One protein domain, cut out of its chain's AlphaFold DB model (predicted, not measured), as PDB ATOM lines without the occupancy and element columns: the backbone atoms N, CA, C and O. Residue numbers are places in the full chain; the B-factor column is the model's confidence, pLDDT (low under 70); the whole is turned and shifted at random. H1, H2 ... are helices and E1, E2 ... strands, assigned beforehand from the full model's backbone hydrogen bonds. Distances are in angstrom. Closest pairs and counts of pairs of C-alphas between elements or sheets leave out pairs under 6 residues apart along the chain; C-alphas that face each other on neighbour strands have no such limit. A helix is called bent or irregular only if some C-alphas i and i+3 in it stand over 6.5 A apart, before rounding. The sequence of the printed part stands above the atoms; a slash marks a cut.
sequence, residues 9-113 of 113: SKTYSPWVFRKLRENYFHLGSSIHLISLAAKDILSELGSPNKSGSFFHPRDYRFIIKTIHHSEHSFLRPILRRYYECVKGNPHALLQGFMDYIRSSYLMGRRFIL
ATOM      1  N   SER A   9      -4.887 -22.791 -30.714       63.06
ATOM      2  CA  SER A   9      -5.226 -22.734 -32.133       63.06
ATOM      3  C   SER A   9      -3.991 -22.364 -32.956       63.06
ATOM      4  O   SER A   9      -3.210 -21.486 -32.600       63.06
ATOM      5  N   LYS A  10      -3.785 -23.065 -34.072       74.38
ATOM      6  CA  LYS A  10      -2.755 -22.740 -35.061       74.38
ATOM      7  C   LYS A  10      -3.426 -22.420 -36.385       74.38
ATOM      8  O   LYS A  10      -4.024 -23.306 -36.992       74.38
ATOM      9  N   THR A  11      -3.281 -21.185 -36.843       74.94
ATOM     10  CA  THR A  11      -3.764 -20.756 -38.159       74.94
ATOM     11  C   THR A  11      -2.733 -21.095 -39.230       74.94
ATOM     12  O   THR A  11      -1.534 -20.864 -39.058       74.94
ATOM     13  N   TYR A  12      -3.186 -21.651 -40.347       77.12
ATOM     14  CA  TYR A  12      -2.357 -21.917 -41.516       77.12
ATOM     15  C   TYR A  12      -2.537 -20.809 -42.549       77.12
ATOM     16  O   TYR A  12      -3.654 -20.396 -42.832       77.12
ATOM     17  N   SER A  13      -1.431 -20.345 -43.136       81.56
ATOM     18  CA  SER A  13      -1.420 -19.351 -44.222       81.56
ATOM     19  C   SER A  13      -2.274 -18.088 -43.969       81.56
ATOM     20  O   SER A  13      -2.998 -17.659 -44.870       81.56
ATOM     21  N   PRO A  14      -2.178 -17.438 -42.789       79.12
ATOM     22  CA  PRO A  14      -3.075 -16.341 -42.399       79.12
ATOM     23  C   PRO A  14      -3.079 -15.167 -43.392       79.12
ATOM     24  O   PRO A  14      -4.112 -14.550 -43.625       79.12
ATOM     25  N   TRP A  15      -1.942 -14.886 -44.034       80.69
ATOM     26  CA  TRP A  15      -1.816 -13.810 -45.022       80.69
ATOM     27  C   TRP A  15      -2.548 -14.095 -46.339       80.69
ATOM     28  O   TRP A  15      -3.036 -13.163 -46.973       80.69
ATOM     29  N   VAL A  16      -2.624 -15.365 -46.753       81.81
ATOM     30  CA  VAL A  16      -3.344 -15.773 -47.973       81.81
ATOM     31  C   VAL A  16      -4.835 -15.564 -47.762       81.81
ATOM     32  O   VAL A  16      -5.487 -14.905 -48.565       81.81
ATOM     33  N   PHE A  17      -5.339 -16.048 -46.631       80.88
ATOM     34  CA  PHE A  17      -6.731 -15.903 -46.232       80.88
ATOM     35  C   PHE A  17      -7.130 -14.446 -45.995       80.88
ATOM     36  O   PHE A  17      -8.183 -14.019 -46.457       80.88
ATOM     37  N   ARG A  18      -6.249 -13.634 -45.399       81.31
ATOM     38  CA  ARG A  18      -6.479 -12.189 -45.284       81.31
ATOM     39  C   ARG A  18      -6.634 -11.520 -46.653       81.31
ATOM     40  O   ARG A  18      -7.603 -10.803 -46.861       81.31
ATOM     41  N   LYS A  19      -5.731 -11.806 -47.600       82.12
ATOM     42  CA  LYS A  19      -5.831 -11.284 -48.975       82.12
ATOM     43  C   LYS A  19      -7.087 -11.774 -49.692       82.12
ATOM     44  O   LYS A  19      -7.677 -11.003 -50.436       82.12
ATOM     45  N   LEU A  20      -7.489 -13.030 -49.484       81.94
ATOM     46  CA  LEU A  20      -8.737 -13.571 -50.027       81.94
ATOM     47  C   LEU A  20      -9.942 -12.771 -49.516       81.94
ATOM     48  O   LEU A  20     -10.718 -12.255 -50.319       81.94
ATOM     49  N   ARG A  21     -10.047 -12.596 -48.194       81.38
ATOM     50  CA  ARG A  21     -11.141 -11.851 -47.558       81.38
ATOM     51  C   ARG A  21     -11.211 -10.396 -48.016       81.38
ATOM     52  O   ARG A  21     -12.285  -9.948 -48.398       81.38
ATOM     53  N   GLU A  22     -10.085  -9.685 -48.005       81.06
ATOM     54  CA  GLU A  22     -10.040  -8.247 -48.309       81.06
ATOM     55  C   GLU A  22     -10.226  -7.961 -49.805       81.06
ATOM     56  O   GLU A  22     -11.025  -7.100 -50.170       81.06
ATOM     57  N   ASN A  23      -9.526  -8.696 -50.676       78.44
ATOM     58  CA  ASN A  23      -9.424  -8.324 -52.089       78.44
ATOM     59  C   ASN A  23     -10.463  -9.001 -52.989       78.44
ATOM     60  O   ASN A  23     -10.703  -8.496 -54.081       78.44
ATOM     61  N   TYR A  24     -11.025 -10.143 -52.579       76.69
ATOM     62  CA  TYR A  24     -11.876 -10.959 -53.458       76.69
ATOM     63  C   TYR A  24     -13.272 -11.207 -52.896       76.69
ATOM     64  O   TYR A  24     -14.226 -11.279 -53.660       76.69
ATOM     65  N   PHE A  25     -13.412 -11.311 -51.573       75.12
ATOM     66  CA  PHE A  25     -14.713 -11.548 -50.938       75.12
ATOM     67  C   PHE A  25     -15.295 -10.314 -50.243       75.12
ATOM     68  O   PHE A  25     -16.412 -10.378 -49.740       75.12
ATOM     69  N   HIS A  26     -14.553  -9.200 -50.206       76.12
ATOM     70  CA  HIS A  26     -14.941  -7.948 -49.545       76.12
ATOM     71  C   HIS A  26     -15.465  -8.151 -48.110       76.12
ATOM     72  O   HIS A  26     -16.343  -7.435 -47.626       76.12
ATOM     73  N   LEU A  27     -14.909  -9.142 -47.411       74.00
ATOM     74  CA  LEU A  27     -15.259  -9.474 -46.038       74.00
ATOM     75  C   LEU A  27     -14.377  -8.666 -45.093       74.00
ATOM     76  O   LEU A  27     -13.189  -8.951 -44.925       74.00
ATOM     77  N   GLY A  28     -14.973  -7.663 -44.450       70.81
ATOM     78  CA  GLY A  28     -14.295  -6.869 -43.430       70.81
ATOM     79  C   GLY A  28     -13.809  -7.738 -42.267       70.81
ATOM     80  O   GLY A  28     -14.539  -8.595 -41.763       70.81
ATOM     81  N   SER A  29     -12.581  -7.489 -41.802       68.06
ATOM     82  CA  SER A  29     -11.961  -8.224 -40.689       68.06
ATOM     83  C   SER A  29     -12.834  -8.260 -39.425       68.06
ATOM     84  O   SER A  29     -12.840  -9.261 -38.716       68.06
ATOM     85  N   SER A  30     -13.628  -7.216 -39.172       67.69
ATOM     86  CA  SER A  30     -14.572  -7.146 -38.050       67.69
ATOM     87  C   SER A  30     -15.710  -8.167 -38.153       67.69
ATOM     88  O   SER A  30     -15.996  -8.852 -37.177       67.69
ATOM     89  N   ILE A  31     -16.321  -8.328 -39.331       68.81
ATOM     90  CA  ILE A  31     -17.402  -9.302 -39.568       68.81
ATOM     91  C   ILE A  31     -16.890 -10.727 -39.354       68.81
ATOM     92  O   ILE A  31     -17.557 -11.549 -38.725       68.81
ATOM     93  N   HIS A  32     -15.680 -11.000 -39.839       69.69
ATOM     94  CA  HIS A  32     -15.052 -12.298 -39.665       69.69
ATOM     95  C   HIS A  32     -14.754 -12.599 -38.185       69.69
ATOM     96  O   HIS A  32     -15.106 -13.671 -37.696       69.69
ATOM     97  N   LEU A  33     -14.180 -11.642 -37.446       68.81
ATOM     98  CA  LEU A  33     -13.893 -11.800 -36.015       68.81
ATOM     99  C   LEU A  33     -15.161 -11.992 -35.178       68.81
ATOM    100  O   LEU A  33     -15.164 -12.823 -34.276       68.81
ATOM    101  N   ILE A  34     -16.242 -11.269 -35.489       66.62
ATOM    102  CA  ILE A  34     -17.535 -11.423 -34.808       66.62
ATOM    103  C   ILE A  34     -18.088 -12.837 -35.019       66.62
ATOM    104  O   ILE A  34     -18.531 -13.472 -34.065       66.62
ATOM    105  N   SER A  35     -18.018 -13.363 -36.245       66.12
ATOM    106  CA  SER A  35     -18.496 -14.720 -36.528       66.12
ATOM    107  C   SER A  35     -17.607 -15.801 -35.902       66.12
ATOM    108  O   SER A  35     -18.108 -16.804 -35.393       66.12
ATOM    109  N   LEU A  36     -16.290 -15.572 -35.850       67.50
ATOM    110  CA  LEU A  36     -15.344 -16.461 -35.176       67.50
ATOM    111  C   LEU A  36     -15.497 -16.423 -33.646       67.50
ATOM    112  O   LEU A  36     -15.298 -17.445 -33.000       67.50
ATOM    113  N   ALA A  37     -15.871 -15.284 -33.060       64.19
ATOM    114  CA  ALA A  37     -16.189 -15.167 -31.635       64.19
ATOM    115  C   ALA A  37     -17.532 -15.836 -31.292       64.19
ATOM    116  O   ALA A  37     -17.680 -16.431 -30.230       64.19
ATOM    117  N   ALA A  38     -18.491 -15.839 -32.224       58.66
ATOM    118  CA  ALA A  38     -19.739 -16.596 -32.095       58.66
ATOM    119  C   ALA A  38     -19.548 -18.127 -32.187       58.66
ATOM    120  O   ALA A  38     -20.512 -18.876 -32.027       58.66
ATOM    121  N   LYS A  39     -18.314 -18.608 -32.404       58.00
ATOM    122  CA  LYS A  39     -17.940 -20.031 -32.390       58.00
ATOM    123  C   LYS A  39     -18.160 -20.706 -31.026       58.00
ATOM    124  O   LYS A  39     -18.265 -21.925 -30.958       58.00
ATOM    125  N   ASP A  40     -18.278 -19.945 -29.944       55.25
ATOM    126  CA  ASP A  40     -18.647 -20.516 -28.642       55.25
ATOM    127  C   ASP A  40     -20.142 -20.905 -28.575       55.25
ATOM    128  O   ASP A  40     -20.571 -21.583 -27.645       55.25
ATOM    129  N   ILE A  41     -20.929 -20.541 -29.597       54.03
ATOM    130  CA  ILE A  41     -22.353 -20.865 -29.765       54.03
ATOM    131  C   ILE A  41     -22.546 -21.599 -31.105       54.03
ATOM    132  O   ILE A  41     -23.283 -21.150 -31.988       54.03
ATOM    133  N   LEU A  42     -21.829 -22.708 -31.305       60.34
ATOM    134  CA  LEU A  42     -22.016 -23.556 -32.485       60.34
ATOM    135  C   LEU A  42     -23.143 -24.558 -32.261       60.34
ATOM    136  O   LEU A  42     -23.105 -25.345 -31.317       60.34
ATOM    137  N   SER A  43     -24.089 -24.585 -33.195       57.19
ATOM    138  CA  SER A  43     -24.997 -25.717 -33.346       57.19
ATOM    139  C   SER A  43     -24.324 -26.752 -34.249       57.19
ATOM    140  O   SER A  43     -24.000 -26.459 -35.406       57.19
ATOM    141  N   GLU A  44     -24.070 -27.951 -33.719       61.84
ATOM    142  CA  GLU A  44     -23.575 -29.073 -34.518       61.84
ATOM    143  C   GLU A  44     -24.683 -29.529 -35.471       61.84
ATOM    144  O   GLU A  44     -25.755 -29.957 -35.043       61.84
ATOM    145  N   LEU A  45     -24.430 -29.420 -36.776       56.19
ATOM    146  CA  LEU A  45     -25.316 -29.986 -37.781       56.19
ATOM    147  C   LEU A  45     -24.843 -31.423 -38.017       56.19
ATOM    148  O   LEU A  45     -23.824 -31.660 -38.678       56.19
ATOM    149  N   GLY A  46     -25.550 -32.381 -37.417       48.72
ATOM    150  CA  GLY A  46     -25.251 -33.805 -37.553       48.72
ATOM    151  C   GLY A  46     -25.059 -34.177 -39.023       48.72
ATOM    152  O   GLY A  46     -25.944 -33.977 -39.852       48.72
ATOM    153  N   SER A  47     -23.870 -34.669 -39.359       49.22
ATOM    154  CA  SER A  47     -23.505 -35.041 -40.728       49.22
ATOM    155  C   SER A  47     -23.642 -36.559 -40.846       49.22
ATOM    156  O   SER A  47     -22.924 -37.263 -40.135       49.22
ATOM    157  N   PRO A  48     -24.519 -37.108 -41.705       46.38
ATOM    158  CA  PRO A  48     -24.818 -38.542 -41.665       46.38
ATOM    159  C   PRO A  48     -23.685 -39.451 -42.171       46.38
ATOM    160  O   PRO A  48     -23.757 -40.665 -42.013       46.38
ATOM    161  N   ASN A  49     -22.619 -38.919 -42.782       46.09
ATOM    162  CA  ASN A  49     -21.638 -39.746 -43.484       46.09
ATOM    163  C   ASN A  49     -20.211 -39.191 -43.397       46.09
ATOM    164  O   ASN A  49     -20.012 -38.014 -43.670       46.09
ATOM    165  N   LYS A  50     -19.256 -40.085 -43.073       51.75
ATOM    166  CA  LYS A  50     -17.785 -40.190 -43.320       51.75
ATOM    167  C   LYS A  50     -16.875 -38.969 -43.639       51.75
ATOM    168  O   LYS A  50     -15.664 -39.160 -43.614       51.75
ATOM    169  N   SER A  51     -17.370 -37.756 -43.884       57.59
ATOM    170  CA  SER A  51     -16.628 -36.588 -44.404       57.59
ATOM    171  C   SER A  51     -16.421 -35.442 -43.396       57.59
ATOM    172  O   SER A  51     -16.093 -34.327 -43.804       57.59
ATOM    173  N   GLY A  52     -16.576 -35.709 -42.096       61.38
ATOM    174  CA  GLY A  52     -16.384 -34.726 -41.019       61.38
ATOM    175  C   GLY A  52     -17.673 -34.028 -40.573       61.38
ATOM    176  O   GLY A  52     -18.702 -34.136 -41.235       61.38
ATOM    177  N   SER A  53     -17.607 -33.343 -39.428       69.06
ATOM    178  CA  SER A  53     -18.729 -32.605 -38.829       69.06
ATOM    179  C   SER A  53     -18.824 -31.182 -39.383       69.06
ATOM    180  O   SER A  53     -17.797 -30.501 -39.521       69.06
ATOM    181  N   PHE A  54     -20.050 -30.721 -39.628       71.38
ATOM    182  CA  PHE A  54     -20.370 -29.341 -39.994       71.38
ATOM    183  C   PHE A  54     -20.947 -28.585 -38.797       71.38
ATOM    184  O   PHE A  54     -21.801 -29.086 -38.067       71.38
ATOM    185  N   PHE A  55     -20.510 -27.346 -38.628       70.62
ATOM    186  CA  PHE A  55     -20.980 -26.454 -37.583       70.62
ATOM    187  C   PHE A  55     -21.451 -25.149 -38.207       70.62
ATOM    188  O   PHE A  55     -20.780 -24.578 -39.071       70.62
ATOM    189  N   HIS A  56     -22.600 -24.675 -37.741       67.38
ATOM    190  CA  HIS A  56     -23.134 -23.382 -38.137       67.38
ATOM    191  C   HIS A  56     -23.007 -22.425 -36.949       67.38
ATOM    192  O   HIS A  56     -23.584 -22.691 -35.888       67.38
ATOM    193  N   PRO A  57     -22.253 -21.321 -37.089       65.19
ATOM    194  CA  PRO A  57     -22.371 -20.190 -36.186       65.19
ATOM    195  C   PRO A  57     -23.812 -19.682 -36.231       65.19
ATOM    196  O   PRO A  57     -24.445 -19.699 -37.287       65.19
ATOM    197  N   ARG A  58     -24.315 -19.162 -35.107       63.50
ATOM    198  CA  ARG A  58     -25.678 -18.597 -34.979       63.50
ATOM    199  C   ARG A  58     -26.032 -17.550 -36.050       63.50
ATOM    200  O   ARG A  58     -27.193 -17.269 -36.310       63.50
ATOM    201  N   ASP A  59     -25.006 -16.965 -36.636       66.38
ATOM    202  CA  ASP A  59     -25.059 -15.893 -37.608       66.38
ATOM    203  C   ASP A  59     -25.212 -16.386 -39.068       66.38
ATOM    204  O   ASP A  59     -25.450 -15.579 -39.959       66.38
ATOM    205  N   TYR A  60     -25.108 -17.701 -39.326       66.75
ATOM    206  CA  TYR A  60     -25.292 -18.375 -40.629       66.75
ATOM    207  C   TYR A  60     -24.462 -17.839 -41.812       66.75
ATOM    208  O   TYR A  60     -24.575 -18.353 -42.922       66.75
ATOM    209  N   ARG A  61     -23.584 -16.850 -41.599       70.38
ATOM    210  CA  ARG A  61     -22.732 -16.272 -42.649       70.38
ATOM    211  C   ARG A  61     -21.594 -17.192 -43.086       70.38
ATOM    212  O   ARG A  61     -21.045 -16.998 -44.166       70.38
ATOM    213  N   PHE A  62     -21.239 -18.182 -42.270       72.38
ATOM    214  CA  PHE A  62     -20.158 -19.119 -42.559       72.38
ATOM    215  C   PHE A  62     -20.554 -20.536 -42.169       72.38
ATOM    216  O   PHE A  62     -21.351 -20.745 -41.258       72.38
ATOM    217  N   ILE A  63     -19.946 -21.509 -42.838       74.69
ATOM    218  CA  ILE A  63     -20.025 -22.915 -42.463       74.69
ATOM    219  C   ILE A  63     -18.642 -23.304 -41.976       74.69
ATOM    220  O   ILE A  63     -17.664 -23.133 -42.696       74.69
ATOM    221  N   ILE A  64     -18.575 -23.826 -40.759       76.56
ATOM    222  CA  ILE A  64     -17.346 -24.342 -40.182       76.56
ATOM    223  C   ILE A  64     -17.336 -25.848 -40.425       76.56
ATOM    224  O   ILE A  64     -18.173 -26.576 -39.890       76.56
ATOM    225  N   LYS A  65     -16.390 -26.340 -41.220       78.19
ATOM    226  CA  LYS A  65     -16.247 -27.769 -41.500       78.19
ATOM    227  C   LYS A  65     -15.024 -28.316 -40.782       78.19
ATOM    228  O   LYS A  65     -13.906 -27.834 -40.953       78.19
ATOM    229  N   THR A  66     -15.210 -29.383 -40.012       78.50
ATOM    230  CA  THR A  66     -14.066 -30.181 -39.561       78.50
ATOM    231  C   THR A  66     -13.595 -31.098 -40.677       78.50
ATOM    232  O   THR A  66     -14.401 -31.768 -41.315       78.50
ATOM    233  N   ILE A  67     -12.285 -31.133 -40.906       78.69
ATOM    234  CA  ILE A  67     -11.687 -31.980 -41.939       78.69
ATOM    235  C   ILE A  67     -10.740 -33.013 -41.334       78.69
ATOM    236  O   ILE A  67     -10.107 -32.786 -40.294       78.69
ATOM    237  N   HIS A  68     -10.628 -34.160 -41.995       79.56
ATOM    238  CA  HIS A  68      -9.741 -35.233 -41.562       79.56
ATOM    239  C   HIS A  68      -8.268 -34.931 -41.901       79.56
ATOM    240  O   HIS A  68      -7.944 -34.047 -42.699       79.56
ATOM    241  N   HIS A  69      -7.333 -35.679 -41.312       78.00
ATOM    242  CA  HIS A  69      -5.899 -35.491 -41.566       78.00
ATOM    243  C   HIS A  69      -5.504 -35.721 -43.041       78.00
ATOM    244  O   HIS A  69      -4.614 -35.045 -43.565       78.00
ATOM    245  N   SER A  70      -6.192 -36.642 -43.720       78.62
ATOM    246  CA  SER A  70      -6.037 -36.896 -45.158       78.62
ATOM    247  C   SER A  70      -6.436 -35.676 -45.996       78.62
ATOM    248  O   SER A  70      -5.656 -35.237 -46.839       78.62
ATOM    249  N   GLU A  71      -7.588 -35.063 -45.702       80.94
ATOM    250  CA  GLU A  71      -8.030 -33.816 -46.341       80.94
ATOM    251  C   GLU A  71      -7.056 -32.663 -46.052       80.94
ATOM    252  O   GLU A  71      -6.717 -31.913 -46.965       80.94
ATOM    253  N   HIS A  72      -6.521 -32.549 -44.826       82.50
ATOM    254  CA  HIS A  72      -5.507 -31.532 -44.491       82.50
ATOM    255  C   HIS A  72      -4.275 -31.657 -45.397       82.50
ATOM    256  O   HIS A  72      -3.736 -30.660 -45.882       82.50
ATOM    257  N   SER A  73      -3.813 -32.890 -45.608       82.50
ATOM    258  CA  SER A  73      -2.619 -33.170 -46.409       82.50
ATOM    259  C   SER A  73      -2.835 -32.846 -47.890       82.50
ATOM    260  O   SER A  73      -1.912 -32.370 -48.546       82.50
ATOM    261  N   PHE A  74      -4.062 -33.008 -48.387       83.75
ATOM    262  CA  PHE A  74      -4.462 -32.642 -49.746       83.75
ATOM    263  C   PHE A  74      -4.678 -31.130 -49.933       83.75
ATOM    264  O   PHE A  74      -4.322 -30.568 -50.967       83.75
ATOM    265  N   LEU A  75      -5.215 -30.441 -48.922       82.19
ATOM    266  CA  LEU A  75      -5.582 -29.027 -49.021       82.19
ATOM    267  C   LEU A  75      -4.364 -28.096 -49.099       82.19
ATOM    268  O   LEU A  75      -4.399 -27.087 -49.798       82.19
ATOM    269  N   ARG A  76      -3.256 -28.445 -48.434       81.06
ATOM    270  CA  ARG A  76      -2.018 -27.643 -48.442       81.06
ATOM    271  C   ARG A  76      -1.456 -27.355 -49.844       81.06
ATOM    272  O   ARG A  76      -1.256 -26.176 -50.138       81.06
ATOM    273  N   PRO A  77      -1.178 -28.357 -50.702       83.56
ATOM    274  CA  PRO A  77      -0.656 -28.099 -52.045       83.56
ATOM    275  C   PRO A  77      -1.680 -27.405 -52.954       83.56
ATOM    276  O   PRO A  77      -1.301 -26.623 -53.824       83.56
ATOM    277  N   ILE A  78      -2.978 -27.636 -52.735       85.25
ATOM    278  CA  ILE A  78      -4.046 -27.064 -53.566       85.25
ATOM    279  C   ILE A  78      -4.336 -25.609 -53.219       85.25
ATOM    280  O   ILE A  78      -4.726 -24.853 -54.105       85.25
ATOM    281  N   LEU A  79      -4.079 -25.177 -51.982       82.19
ATOM    282  CA  LEU A  79      -4.362 -23.813 -51.537       82.19
ATOM    283  C   LEU A  79      -3.697 -22.747 -52.421       82.19
ATOM    284  O   LEU A  79      -4.291 -21.707 -52.693       82.19
ATOM    285  N   ARG A  80      -2.483 -23.018 -52.918       83.88
ATOM    286  CA  ARG A  80      -1.795 -22.115 -53.850       83.88
ATOM    287  C   ARG A  80      -2.551 -21.980 -55.170       83.88
ATOM    288  O   ARG A  80      -2.813 -20.870 -55.619       83.88
ATOM    289  N   ARG A  81      -2.929 -23.111 -55.764       84.38
ATOM    290  CA  ARG A  81      -3.663 -23.162 -57.033       84.38
ATOM    291  C   ARG A  81      -5.071 -22.580 -56.890       84.38
ATOM    292  O   ARG A  81      -5.545 -21.903 -57.792       84.38
ATOM    293  N   TYR A  82      -5.701 -22.782 -55.734       84.31
ATOM    294  CA  TYR A  82      -6.954 -22.131 -55.365       84.31
ATOM    295  C   TYR A  82      -6.798 -20.606 -55.334       84.31
ATOM    296  O   TYR A  82      -7.564 -19.905 -55.987       84.31
ATOM    297  N   TYR A  83      -5.769 -20.089 -54.654       82.94
ATOM    298  CA  TYR A  83      -5.499 -18.651 -54.601       82.94
ATOM    299  C   TYR A  83      -5.271 -18.046 -55.993       82.94
ATOM    300  O   TYR A  83      -5.836 -17.004 -56.313       82.94
ATOM    301  N   GLU A  84      -4.478 -18.707 -56.838       85.56
ATOM    302  CA  GLU A  84      -4.240 -18.272 -58.219       85.56
ATOM    303  C   GLU A  84      -5.530 -18.296 -59.056       85.56
ATOM    304  O   GLU A  84      -5.775 -17.373 -59.832       85.56
ATOM    305  N   CYS A  85      -6.393 -19.295 -58.851       84.25
ATOM    306  CA  CYS A  85      -7.673 -19.406 -59.545       84.25
ATOM    307  C   CYS A  85      -8.649 -18.289 -59.149       84.25
ATOM    308  O   CYS A  85      -9.215 -17.655 -60.037       84.25
ATOM    309  N   VAL A  86      -8.780 -17.993 -57.848       82.69
ATOM    310  CA  VAL A  86      -9.596 -16.872 -57.340       82.69
ATOM    311  C   VAL A  86      -9.037 -15.534 -57.823       82.69
ATOM    312  O   VAL A  86      -9.790 -14.664 -58.251       82.69
ATOM    313  N   LYS A  87      -7.706 -15.384 -57.837       82.12
ATOM    314  CA  LYS A  87      -7.047 -14.187 -58.366       82.12
ATOM    315  C   LYS A  87      -7.328 -13.965 -59.852       82.12
ATOM    316  O   LYS A  87      -7.522 -12.821 -60.252       82.12
ATOM    317  N   GLY A  88      -7.297 -15.027 -60.655       82.69
ATOM    318  CA  GLY A  88      -7.552 -14.960 -62.095       82.69
ATOM    319  C   GLY A  88      -9.033 -14.864 -62.459       82.69
ATOM    320  O   GLY A  88      -9.353 -14.394 -63.543       82.69
ATOM    321  N   ASN A  89      -9.932 -15.290 -61.566       79.75
ATOM    322  CA  ASN A  89     -11.370 -15.360 -61.817       79.75
ATOM    323  C   ASN A  89     -12.156 -14.796 -60.619       79.75
ATOM    324  O   ASN A  89     -12.688 -15.566 -59.816       79.75
ATOM    325  N   PRO A  90     -12.275 -13.461 -60.496       67.94
ATOM    326  CA  PRO A  90     -12.956 -12.821 -59.367       67.94
ATOM    327  C   PRO A  90     -14.463 -13.133 -59.282       67.94
ATOM    328  O   PRO A  90     -15.063 -12.944 -58.232       67.94
ATOM    329  N   HIS A  91     -15.074 -13.648 -60.357       66.75
ATOM    330  CA  HIS A  91     -16.479 -14.079 -60.391       66.75
ATOM    331  C   HIS A  91     -16.664 -15.599 -60.281       66.75
ATOM    332  O   HIS A  91     -17.775 -16.098 -60.461       66.75
ATOM    333  N   ALA A  92     -15.596 -16.366 -60.040       66.88
ATOM    334  CA  ALA A  92     -15.731 -17.810 -59.920       66.88
ATOM    335  C   ALA A  92     -16.576 -18.160 -58.684       66.88
ATOM    336  O   ALA A  92     -16.266 -17.732 -57.575       66.88
ATOM    337  N   LEU A  93     -17.595 -19.006 -58.866       64.31
ATOM    338  CA  LEU A  93     -18.420 -19.594 -57.796       64.31
ATOM    339  C   LEU A  93     -17.644 -20.649 -56.982       64.31
ATOM    340  O   LEU A  93     -18.173 -21.693 -56.601       64.31
ATOM    341  N   LEU A  94     -16.350 -20.419 -56.764       66.00
ATOM    342  CA  LEU A  94     -15.526 -21.280 -55.938       66.00
ATOM    343  C   LEU A  94     -15.954 -21.121 -54.484       66.00
ATOM    344  O   LEU A  94     -16.162 -20.011 -53.996       66.00
ATOM    345  N   GLN A  95     -16.031 -22.250 -53.782       67.75
ATOM    346  CA  GLN A  95     -16.269 -22.267 -52.348       67.75
ATOM    347  C   GLN A  95     -15.237 -21.369 -51.655       67.75
ATOM    348  O   GLN A  95     -14.035 -21.607 -51.775       67.75
ATOM    349  N   GLY A  96     -15.704 -20.310 -50.991       71.75
ATOM    350  CA  GLY A  96     -14.870 -19.290 -50.363       71.75
ATOM    351  C   GLY A  96     -14.223 -19.805 -49.085       71.75
ATOM    352  O   GLY A  96     -14.817 -19.710 -48.014       71.75
ATOM    353  N   PHE A  97     -13.016 -20.362 -49.179       77.56
ATOM    354  CA  PHE A  97     -12.254 -20.748 -47.996       77.56
ATOM    355  C   PHE A  97     -11.722 -19.489 -47.319       77.56
ATOM    356  O   PHE A  97     -10.831 -18.824 -47.855       77.56
ATOM    357  N   MET A  98     -12.284 -19.159 -46.156       76.62
ATOM    358  CA  MET A  98     -11.966 -17.912 -45.461       76.62
ATOM    359  C   MET A  98     -10.878 -18.075 -44.425       76.62
ATOM    360  O   MET A  98     -10.071 -17.162 -44.315       76.62
ATOM    361  N   ASP A  99     -10.809 -19.209 -43.728       77.19
ATOM    362  CA  ASP A  99      -9.747 -19.497 -42.771       77.19
ATOM    363  C   ASP A  99      -9.420 -20.981 -42.728       77.19
ATOM    364  O   ASP A  99     -10.208 -21.836 -43.115       77.19
ATOM    365  N   TYR A 100      -8.220 -21.283 -42.239       82.19
ATOM    366  CA  TYR A 100      -7.812 -22.651 -41.988       82.19
ATOM    367  C   TYR A 100      -7.078 -22.758 -40.660       82.19
ATOM    368  O   TYR A 100      -5.967 -22.246 -40.494       82.19
ATOM    369  N   ILE A 101      -7.701 -23.431 -39.696       78.94
ATOM    370  CA  ILE A 101      -7.242 -23.461 -38.312       78.94
ATOM    371  C   ILE A 101      -7.147 -24.906 -37.839       78.94
ATOM    372  O   ILE A 101      -8.058 -25.714 -37.992       78.94
ATOM    373  N   ARG A 102      -6.038 -25.249 -37.192       76.56
ATOM    374  CA  ARG A 102      -5.950 -26.438 -36.348       76.56
ATOM    375  C   ARG A 102      -6.298 -26.045 -34.926       76.56
ATOM    376  O   ARG A 102      -5.616 -25.206 -34.347       76.56
ATOM    377  N   SER A 103      -7.314 -26.680 -34.360       67.88
ATOM    378  CA  SER A 103      -7.658 -26.534 -32.951       67.88
ATOM    379  C   SER A 103      -7.261 -27.805 -32.204       67.88
ATOM    380  O   SER A 103      -7.553 -28.922 -32.643       67.88
ATOM    381  N   SER A 104      -6.531 -27.638 -31.105       58.41
ATOM    382  CA  SER A 104      -6.244 -28.727 -30.173       58.41
ATOM    383  C   SER A 104      -7.179 -28.577 -28.978       58.41
ATOM    384  O   SER A 104      -7.125 -27.567 -28.283       58.41
ATOM    385  N   TYR A 105      -8.042 -29.568 -28.766       59.12
ATOM    386  CA  TYR A 105      -8.884 -29.692 -27.580       59.12
ATOM    387  C   TYR A 105      -8.250 -30.716 -26.629       59.12
ATOM    388  O   TYR A 105      -7.556 -31.627 -27.085       59.12
ATOM    389  N   LEU A 106      -8.529 -30.618 -25.323       40.97
ATOM    390  CA  LEU A 106      -8.070 -31.576 -24.299       40.97
ATOM    391  C   LEU A 106      -8.463 -33.044 -24.604       40.97
ATOM    392  O   LEU A 106      -7.825 -33.957 -24.097       40.97
ATOM    393  N   MET A 107      -9.445 -33.276 -25.488       46.78
ATOM    394  CA  MET A 107      -9.868 -34.605 -25.968       46.78
ATOM    395  C   MET A 107      -9.393 -34.973 -27.392       46.78
ATOM    396  O   MET A 107      -9.732 -36.045 -27.887       46.78
ATOM    397  N   GLY A 108      -8.615 -34.130 -28.084       53.72
ATOM    398  CA  GLY A 108      -8.079 -34.475 -29.407       53.72
ATOM    399  C   GLY A 108      -7.786 -33.295 -30.337       53.72
ATOM    400  O   GLY A 108      -8.162 -32.148 -30.103       53.72
ATOM    401  N   ARG A 109      -7.088 -33.587 -31.440       54.59
ATOM    402  CA  ARG A 109      -6.690 -32.610 -32.471       54.59
ATOM    403  C   ARG A 109      -7.705 -32.619 -33.613       54.59
ATOM    404  O   ARG A 109      -7.958 -33.680 -34.176       54.59
ATOM    405  N   ARG A 110      -8.237 -31.454 -33.998       64.25
ATOM    406  CA  ARG A 110      -9.143 -31.310 -35.151       64.25
ATOM    407  C   ARG A 110      -8.702 -30.166 -36.066       64.25
ATOM    408  O   ARG A 110      -8.172 -29.150 -35.614       64.25
ATOM    409  N   PHE A 111      -8.897 -30.351 -37.364       63.97
ATOM    410  CA  PHE A 111      -8.680 -29.321 -38.378       63.97
ATOM    411  C   PHE A 111     -10.023 -28.718 -38.763       63.97
ATOM    412  O   PHE A 111     -11.008 -29.446 -38.850       63.97
ATOM    413  N   ILE A 112     -10.053 -27.407 -38.965       70.19
ATOM    414  CA  ILE A 112     -11.257 -26.618 -39.192       70.19
ATOM    415  C   ILE A 112     -11.019 -25.711 -40.403       70.19
ATOM    416  O   ILE A 112     -10.021 -24.983 -40.415       70.19
ATOM    417  N   LEU A 113     -11.919 -25.779 -41.385       66.44
ATOM    418  CA  LEU A 113     -12.034 -24.889 -42.546       66.44
ATOM    419  C   LEU A 113     -13.334 -24.093 -42.505       66.44
ATOM    420  O   LEU A 113     -14.312 -24.624 -41.930       66.44
TER     421      LEU A 113
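Overview. This is residues 9 to 113 of the 113 residues of the protein "PIPK domain-containing protein" of Jaapia argillacea MUCL 33604 (UniProt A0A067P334). What shape do these atoms make? A strongly twisted sheet of six strands forms a wall, in the order E1 E5 E6 E4 E3 E2, all antiparallel. H2 and H3 each graze it with one end and reach away from it, with H1 between their far ends, in an open frame. What is it made of? The printed part has 105 residues with three named helices and six named strands, in chain order E1 H1 H2 E2 E3 E4 H3 E5 E6, a mixed class. How large is it? It is compact, with a radius of gyration of the C-alphas of 14.0 A and spans of 40 by 30 by 26 A.

Arrangement. How is the sheet joined? E1, residues 9 to 11, has N 10 and O 102 of E5, residues 101 to 105, at 2.8 A, and E5 forms a hairpin with E6, residues 108 to 112, with N 103 and O 110 at 2.9 A. E4, residues 64 to 67, pairs staggered: its residues 66 to 67 with E6, N 67 and O 111 at 3.0 A, and its residues 64 to 65 with E3, residues 54 to 57, N 55 and O 64 at 2.8 A. E2, residues 42 to 45, E3 and E4 form a meander, each strand the antiparallel neighbour of the one before, with N 45 and O 54 at 2.9 A. Which helices meet the sheet? H2, residues 29 to 41, only grazes it with residues 35 to 41; its closest C-alphas to E3 are those of Lys 39 and Pro 57, 5.8 A. H3, residues 69 to 88, only grazes it with residues 69 to 75, its closest C-alphas to E6 being those of His 72 and Phe 111, 7.2 A; E4, H3 and E5 make a split strand-helix-strand unit, two strands of one sheet with a helix between them along the chain and another strand, E6, between them in the sheet, its crossover right-handed. Where is H1? H1, residues 14 to 23, is not on the sheet; it is close but not clearly touching H2, at Arg 21 and Ser 29, C-alphas 7.8 A, and H3, at Val 16 and Tyr 83, C-alphas 7.5 A. Every O i to N i+4 pair is within hydrogen-bond range in H1, against 7 of 9 in H2 and 12 of 16 in H3.

Along the chain. Where do the ends lie? E1 begins at C-alpha 9 (-5.226, -22.734, -32.133), and E6 ends at C-alpha 112 (-11.257, -26.618, -39.192). How long are the longer elements? H3 measures 29.1 A, with a kink of 51 degrees near residue 77, H2 19.7 A, H1 14.1 A, E6 12.9 A and E5 12.5 A. H2 is irregular, only just: C-alphas 37 and 40 are 6.6 A apart.

Size, cuts and confidence. Which link is long? The link from H3 to E5, residues 89 to 100, is long, and the printed part has no cut. Where is confidence low? The mean pLDDT of the printed part is 71.0, and 47 residues are under 70, among them residues 29 to 53 and 103 to 111.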